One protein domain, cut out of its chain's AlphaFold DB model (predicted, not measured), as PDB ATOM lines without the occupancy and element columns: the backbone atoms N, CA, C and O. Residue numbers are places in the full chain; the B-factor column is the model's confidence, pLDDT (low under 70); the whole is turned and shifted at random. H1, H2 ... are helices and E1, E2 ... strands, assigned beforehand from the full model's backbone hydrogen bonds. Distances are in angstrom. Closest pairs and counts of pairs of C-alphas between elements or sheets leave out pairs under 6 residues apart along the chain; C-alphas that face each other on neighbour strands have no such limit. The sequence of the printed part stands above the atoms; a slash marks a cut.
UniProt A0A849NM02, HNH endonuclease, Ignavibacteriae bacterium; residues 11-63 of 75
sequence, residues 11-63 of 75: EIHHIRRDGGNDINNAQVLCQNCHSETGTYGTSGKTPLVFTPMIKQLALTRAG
ATOM      1  N   GLU A  11      -8.711 -40.384  32.697       88.75
ATOM      2  CA  GLU A  11      -8.933 -39.015  32.277       88.75
ATOM      3  C   GLU A  11      -8.737 -38.911  30.765       88.75
ATOM      4  O   GLU A  11      -7.977 -39.668  30.152       88.75
ATOM      5  N   ILE A  12      -9.450 -37.965  30.154       88.44
ATOM      6  CA  ILE A  12      -9.329 -37.690  28.725       88.44
ATOM      7  C   ILE A  12      -8.416 -36.492  28.541       88.44
ATOM      8  O   ILE A  12      -8.709 -35.398  29.023       88.44
ATOM      9  N   HIS A  13      -7.332 -36.725  27.819       86.69
ATOM     10  CA  HIS A  13      -6.284 -35.769  27.528       86.69
ATOM     11  C   HIS A  13      -6.298 -35.391  26.043       86.69
ATOM     12  O   HIS A  13      -6.517 -36.247  25.183       86.69
ATOM     13  N   HIS A  14      -6.055 -34.118  25.731       86.56
ATOM     14  CA  HIS A  14      -5.873 -33.662  24.353       86.56
ATOM     15  C   HIS A  14      -4.454 -33.978  23.877       86.56
ATOM     16  O   HIS A  14      -3.505 -33.407  24.401       86.56
ATOM     17  N   ILE A  15      -4.302 -34.814  22.847       85.50
ATOM     18  CA  ILE A  15      -2.989 -35.178  22.274       85.50
ATOM     19  C   ILE A  15      -2.237 -33.928  21.790       85.50
ATOM     20  O   ILE A  15      -1.024 -33.810  21.957       85.50
ATOM     21  N   ARG A  16      -2.959 -32.982  21.180       80.44
ATOM     22  CA  ARG A  16      -2.456 -31.689  20.708       80.44
ATOM     23  C   ARG A  16      -3.322 -30.557  21.239       80.44
ATOM     24  O   ARG A  16      -4.549 -30.620  21.169       80.44
ATOM     25  N   ARG A  17      -2.691 -29.469  21.686       76.44
ATOM     26  CA  ARG A  17      -3.396 -28.279  22.198       76.44
ATOM     27  C   ARG A  17      -4.233 -27.577  21.118       76.44
ATOM     28  O   ARG A  17      -5.302 -27.058  21.410       76.44
ATOM     29  N   ASP A  18      -3.752 -27.576  19.881       78.06
ATOM     30  CA  ASP A  18      -4.378 -26.971  18.698       78.06
ATOM     31  C   ASP A  18      -5.269 -27.945  17.903       78.06
ATOM     32  O   ASP A  18      -5.911 -27.542  16.939       78.06
ATOM     33  N   GLY A  19      -5.343 -29.218  18.306       74.06
ATOM     34  CA  GLY A  19      -6.020 -30.281  17.551       74.06
ATOM     35  C   GLY A  19      -7.549 -30.314  17.667       74.06
ATOM     36  O   GLY A  19      -8.160 -31.262  17.183       74.06
ATOM     37  N   GLY A  20      -8.167 -29.331  18.327       81.56
ATOM     38  CA  GLY A  20      -9.619 -29.273  18.517       81.56
ATOM     39  C   GLY A  20     -10.169 -30.324  19.491       81.56
ATOM     40  O   GLY A  20      -9.428 -30.919  20.277       81.56
ATOM     41  N   ASN A  21     -11.486 -30.537  19.439       83.88
ATOM     42  CA  ASN A  21     -12.249 -31.365  20.385       83.88
ATOM     43  C   ASN A  21     -12.719 -32.707  19.820       83.88
ATOM     44  O   ASN A  21     -13.635 -33.340  20.351       83.88
ATOM     45  N   ASP A  22     -12.082 -33.147  18.749       86.38
ATOM     46  CA  ASP A  22     -12.424 -34.380  18.069       86.38
ATOM     47  C   ASP A  22     -11.894 -35.609  18.800       86.38
ATOM     48  O   ASP A  22     -10.866 -35.584  19.480       86.38
ATOM     49  N   ILE A  23     -12.562 -36.740  18.574       88.56
ATOM     50  CA  ILE A  23     -12.167 -38.043  19.120       88.56
ATOM     51  C   ILE A  23     -10.736 -38.445  18.733       88.56
ATOM     52  O   ILE A  23     -10.081 -39.173  19.469       88.56
ATOM     53  N   ASN A  24     -10.237 -37.965  17.593       88.12
ATOM     54  CA  ASN A  24      -8.877 -38.248  17.129       88.12
ATOM     55  C   ASN A  24      -7.813 -37.472  17.917       88.12
ATOM     56  O   ASN A  24      -6.652 -37.866  17.909       88.12
ATOM     57  N   ASN A  25      -8.206 -36.387  18.589       87.75
ATOM     58  CA  ASN A  25      -7.350 -35.625  19.489       87.75
ATOM     59  C   ASN A  25      -7.548 -36.032  20.961       87.75
ATOM     60  O   ASN A  25      -6.889 -35.482  21.835       87.75
ATOM     61  N   ALA A  26      -8.446 -36.979  21.249       89.25
ATOM     62  CA  ALA A  26      -8.717 -37.471  22.592       89.25
ATOM     63  C   ALA A  26      -7.893 -38.733  22.888       89.25
ATOM     64  O   ALA A  26      -7.972 -39.726  22.166       89.25
ATOM     65  N   GLN A  27      -7.143 -38.717  23.986       89.56
ATOM     66  CA  GLN A  27      -6.380 -39.856  24.489       89.56
ATOM     67  C   GLN A  27      -6.807 -40.195  25.912       89.56
ATOM     68  O   GLN A  27      -6.946 -39.310  26.753       89.56
ATOM     69  N   VAL A  28      -6.990 -41.484  26.193       91.31
ATOM     70  CA  VAL A  28      -7.319 -41.953  27.543       91.31
ATOM     71  C   VAL A  28      -6.035 -42.205  28.322       91.31
ATOM     72  O   VAL A  28      -5.249 -43.084  27.962       91.31
ATOM     73  N   LEU A  29      -5.833 -41.477  29.414       89.38
ATOM     74  CA  LEU A  29      -4.691 -41.632  30.314       89.38
ATOM     75  C   LEU A  29      -5.191 -41.904  31.732       89.38
ATOM     76  O   LEU A  29      -6.206 -41.361  32.142       89.38
ATOM     77  N   CYS A  30      -4.504 -42.740  32.507       88.56
ATOM     78  CA  CYS A  30      -4.725 -42.750  33.952       88.56
ATOM     79  C   CYS A  30      -4.093 -41.501  34.572       88.56
ATOM     80  O   CYS A  30      -3.148 -40.957  34.004       88.56
ATOM     81  N   GLN A  31      -4.554 -41.106  35.755       85.12
ATOM     82  CA  GLN A  31      -4.047 -39.931  36.467       85.12
ATOM     83  C   GLN A  31      -2.507 -39.858  36.535       85.12
ATOM     84  O   GLN A  31      -1.940 -38.822  36.214       85.12
ATOM     85  N   ASN A  32      -1.816 -40.961  36.846       84.19
ATOM     86  CA  ASN A  32      -0.343 -40.999  36.885       84.19
ATOM     87  C   ASN A  32       0.295 -40.760  35.506       84.19
ATOM     88  O   ASN A  32       1.310 -40.090  35.371       84.19
ATOM     89  N   CYS A  33      -0.287 -41.324  34.448       86.19
ATOM     90  CA  CYS A  33       0.200 -41.077  33.093       86.19
ATOM     91  C   CYS A  33      -0.145 -39.665  32.620       86.19
ATOM     92  O   CYS A  33       0.596 -39.085  31.835       86.19
ATOM     93  N   HIS A  34      -1.261 -39.118  33.094       85.00
ATOM     94  CA  HIS A  34      -1.668 -37.760  32.800       85.00
ATOM     95  C   HIS A  34      -0.753 -36.758  33.505       85.00
ATOM     96  O   HIS A  34      -0.328 -35.810  32.859       85.00
ATOM     97  N   SER A  35      -0.344 -37.003  34.755       82.19
ATOM     98  CA  SER A  35       0.603 -36.146  35.482       82.19
ATOM     99  C   SER A  35       1.993 -36.097  34.854       82.19
ATOM    100  O   SER A  35       2.670 -35.084  34.966       82.19
ATOM    101  N   GLU A  36       2.400 -37.157  34.154       81.12
ATOM    102  CA  GLU A  36       3.638 -37.165  33.361       81.12
ATOM    103  C   GLU A  36       3.524 -36.325  32.078       81.12
ATOM    104  O   GLU A  36       4.537 -36.005  31.450       81.12
ATOM    105  N   THR A  37       2.308 -35.955  31.652       75.50
ATOM    106  CA  THR A  37       2.161 -34.990  30.560       75.50
ATOM    107  C   THR A  37       2.580 -33.618  31.079       75.50
ATOM    108  O   THR A  37       2.027 -33.108  32.052       75.50
ATOM    109  N   GLY A  38       3.531 -32.974  30.399       68.50
ATOM    110  CA  GLY A  38       4.048 -31.649  30.775       68.50
ATOM    111  C   GLY A  38       3.024 -30.506  30.700       68.50
ATOM    112  O   GLY A  38       3.391 -29.342  30.805       68.50
ATOM    113  N   THR A  39       1.752 -30.825  30.467       67.12
ATOM    114  CA  THR A  39       0.623 -29.894  30.422       67.12
ATOM    115  C   THR A  39      -0.397 -30.133  31.537       67.12
ATOM    116  O   THR A  39      -1.364 -29.377  31.632       67.12
ATOM    117  N   TYR A  40      -0.228 -31.166  32.369       65.44
ATOM    118  CA  TYR A  40      -1.145 -31.444  33.473       65.44
ATOM    119  C   TYR A  40      -1.076 -30.332  34.521       65.44
ATOM    120  O   TYR A  40       0.002 -29.954  34.973       65.44
ATOM    121  N   GLY A  41      -2.226 -29.744  34.859       62.56
ATOM    122  CA  GLY A  41      -2.302 -28.611  35.790       62.56
ATOM    123  C   GLY A  41      -1.653 -27.313  35.288       62.56
ATOM    124  O   GLY A  41      -1.568 -26.348  36.041       62.56
ATOM    125  N   THR A  42      -1.197 -27.252  34.031       63.16
ATOM    126  CA  THR A  42      -0.585 -26.037  33.484       63.16
ATOM    127  C   THR A  42      -1.667 -25.072  33.006       63.16
ATOM    128  O   THR A  42      -2.386 -25.354  32.047       63.16
ATOM    129  N   SER A  43      -1.755 -23.905  33.643       49.53
ATOM    130  CA  SER A  43      -2.637 -22.813  33.224       49.53
ATOM    131  C   SER A  43      -2.213 -22.282  31.851       49.53
ATOM    132  O   SER A  43      -1.156 -21.677  31.693       49.53
ATOM    133  N   GLY A  44      -3.038 -22.515  30.835       61.88
ATOM    134  CA  GLY A  44      -2.871 -21.994  29.479       61.88
ATOM    135  C   GLY A  44      -4.228 -21.860  28.797       61.88
ATOM    136  O   GLY A  44      -5.256 -22.044  29.443       61.88
ATOM    137  N   LYS A  45      -4.263 -21.566  27.488       56.66
ATOM    138  CA  LYS A  45      -5.488 -21.745  26.690       56.66
ATOM    139  C   LYS A  45      -5.826 -23.238  26.691       56.66
ATOM    140  O   LYS A  45      -5.348 -23.976  25.831       56.66
ATOM    141  N   THR A  46      -6.560 -23.685  27.704       57.91
ATOM    142  CA  THR A  46      -7.106 -25.034  27.763       57.91
ATOM    143  C   THR A  46      -7.972 -25.177  26.516       57.91
ATOM    144  O   THR A  46      -8.834 -24.318  26.293       57.91
ATOM    145  N   PRO A  47      -7.732 -26.185  25.662       66.94
ATOM    146  CA  PRO A  47      -8.668 -26.474  24.593       66.94
ATOM    147  C   PRO A  47     -10.055 -26.661  25.216       66.94
ATOM    148  O   PRO A  47     -10.175 -27.022  26.391       66.94
ATOM    149  N   LEU A  48     -11.105 -26.370  24.448       72.00
ATOM    150  CA  LEU A  48     -12.480 -26.551  24.906       72.00
ATOM    151  C   LEU A  48     -12.624 -27.926  25.584       72.00
ATOM    152  O   LEU A  48     -12.070 -28.926  25.134       72.00
ATOM    153  N   VAL A  49     -13.378 -28.008  26.676       78.44
ATOM    154  CA  VAL A  49     -13.573 -29.296  27.354       78.44
ATOM    155  C   VAL A  49     -14.259 -30.267  26.386       78.44
ATOM    156  O   VAL A  49     -15.231 -29.895  25.726       78.44
ATOM    157  N   PHE A  50     -13.765 -31.506  26.286       84.81
ATOM    158  CA  PHE A  50     -14.435 -32.540  25.492       84.81
ATOM    159  C   PHE A  50     -15.884 -32.709  25.954       84.81
ATOM    160  O   PHE A  50     -16.159 -32.784  27.158       84.81
ATOM    161  N   THR A  51     -16.807 -32.820  25.002       87.75
ATOM    162  CA  THR A  51     -18.207 -33.109  25.323       87.75
ATOM    163  C   THR A  51     -18.316 -34.478  26.005       87.75
ATOM    164  O   THR A  51     -17.485 -35.360  25.758       87.75
ATOM    165  N   PRO A  52     -19.343 -34.709  26.845       88.62
ATOM    166  CA  PRO A  52     -19.564 -36.014  27.472       88.62
ATOM    167  C   PRO A  52     -19.591 -37.169  26.458       88.62
ATOM    168  O   PRO A  52     -19.036 -38.233  26.719       88.62
ATOM    169  N   MET A  53     -20.141 -36.921  25.264       90.06
ATOM    170  CA  MET A  53     -20.172 -37.884  24.163       90.06
ATOM    171  C   MET A  53     -18.767 -38.278  23.685       90.06
ATOM    172  O   MET A  53     -18.478 -39.466  23.560       90.06
ATOM    173  N   ILE A  54     -17.871 -37.307  23.454       90.00
ATOM    174  CA  ILE A  54     -16.489 -37.595  23.036       90.00
ATOM    175  C   ILE A  54     -15.725 -38.310  24.149       90.00
ATOM    176  O   ILE A  54     -14.993 -39.257  23.868       90.00
ATOM    177  N   LYS A  55     -15.943 -37.922  25.412       89.00
ATOM    178  CA  LYS A  55     -15.331 -38.604  26.562       89.00
ATOM    179  C   LYS A  55     -15.724 -40.079  26.613       89.00
ATOM    180  O   LYS A  55     -14.856 -40.941  26.728       89.00
ATOM    181  N   GLN A  56     -17.014 -40.377  26.479       90.56
ATOM    182  CA  GLN A  56     -17.509 -41.750  26.502       90.56
ATOM    183  C   GLN A  56     -17.011 -42.554  25.295       90.56
ATOM    184  O   GLN A  56     -16.541 -43.677  25.462       90.56
ATOM    185  N   LEU A  57     -17.016 -41.963  24.096       92.06
ATOM    186  CA  LEU A  57     -16.489 -42.609  22.892       92.06
ATOM    187  C   LEU A  57     -14.987 -42.913  23.005       92.06
ATOM    188  O   LEU A  57     -14.549 -43.981  22.576       92.06
ATOM    189  N   ALA A  58     -14.203 -42.009  23.600       91.19
ATOM    190  CA  ALA A  58     -12.775 -42.207  23.843       91.19
ATOM    191  C   ALA A  58     -12.531 -43.372  24.806       91.19
ATOM    192  O   ALA A  58     -11.732 -44.257  24.503       91.19
ATOM    193  N   LEU A  59     -13.276 -43.424  25.916       90.75
ATOM    194  CA  LEU A  59     -13.223 -44.533  26.872       90.75
ATOM    195  C   LEU A  59     -13.573 -45.872  26.212       90.75
ATOM    196  O   LEU A  59     -12.824 -46.838  26.357       90.75
ATOM    197  N   THR A  60     -14.654 -45.924  25.429       91.19
ATOM    198  CA  THR A  60     -15.050 -47.135  24.695       91.19
ATOM    199  C   THR A  60     -13.981 -47.562  23.690       91.19
ATOM    200  O   THR A  60     -13.606 -48.733  23.668       91.19
ATOM    201  N   ARG A  61     -13.429 -46.631  22.897       89.62
ATOM    202  CA  ARG A  61     -12.348 -46.918  21.933       89.62
ATOM    203  C   ARG A  61     -11.066 -47.404  22.601       89.62
ATOM    204  O   ARG A  61     -10.361 -48.234  22.037       89.62
ATOM    205  N   ALA A  62     -10.773 -46.904  23.795       86.69
ATOM    206  CA  ALA A  62      -9.633 -47.330  24.592       86.69
ATOM    207  C   ALA A  62      -9.877 -48.640  25.362       86.69
ATOM    208  O   ALA A  62      -8.980 -49.104  26.061       86.69
ATOM    209  N   GLY A  63     -11.077 -49.228  25.278       89.12
ATOM    210  CA  GLY A  63     -11.434 -50.423  26.043       89.12
ATOM    211  C   GLY A  63     -11.459 -50.184  27.555       89.12
ATOM    212  O   GLY A  63     -11.136 -51.093  28.318       89.12
TER     213      GLY A  63
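Overview. This is residues 11 to 63 of the 75 residues of the protein "HNH endonuclease" of Ignavibacteriae bacterium (UniProt A0A849NM02). A small two-strand hairpin, E1 and E2, has the helix H2 packed over one face, near both strands, while the short helix H1 follows at the end of E2 and a long loop, residues 36 to 51, makes a wide arc from H1 to H2. The printed part has 53 residues, with two named strands and then two named helices in the order E1, E2, H1, H2; the sheet E1 - E2 is antiparallel. The class is mixed, helices and strands, with under half of the residues in named elements. The whole is compact, with a radius of gyration of the C-alphas of 10.6 A, and spans 27 by 23 by 15 A.

Arrangement. Start at E1, residues 11 to 14, and look across to E2, residues 26 to 30: this hairpin is antiparallel at 139 degrees, with N 11 and O 29 at 2.7 A and N 27 and O 13 at 2.8 A, within hydrogen-bond range. H1, residues 31 to 35, follows E2 by a tight link; its closest C-alphas to E1 are those of Gln 31 and Glu 11, 6.5 A apart. Go on to H2, residues 52 to 61: its closest C-alphas to E2 are those of Ala 58 and Ala 26, 6.4 A apart. H1 and H2 are apart. In H1 and H2 every O i to N i+4 pair is within hydrogen-bond range.

Along the chain. Find C-alpha 11 at (-8.933, -39.015, 32.277); from there E1 runs 10.0 A to His 14. E2 runs 13.1 A from Ala 26 to Cys 30, and H1 covers 6.1 A from Gln 31 to Ser 35. H2 runs 14.2 A from Pro 52 to C-alpha 61 at (-12.348, -46.918, 21.933).

Size, cuts and confidence. Look for the two C-alphas farthest apart at Gly 44 and Gly 63, 29.9 A. The printed part has no cut. The links E1 to E2 and H1 to H2 are long, and residues 38 to 47 have pLDDT under 70.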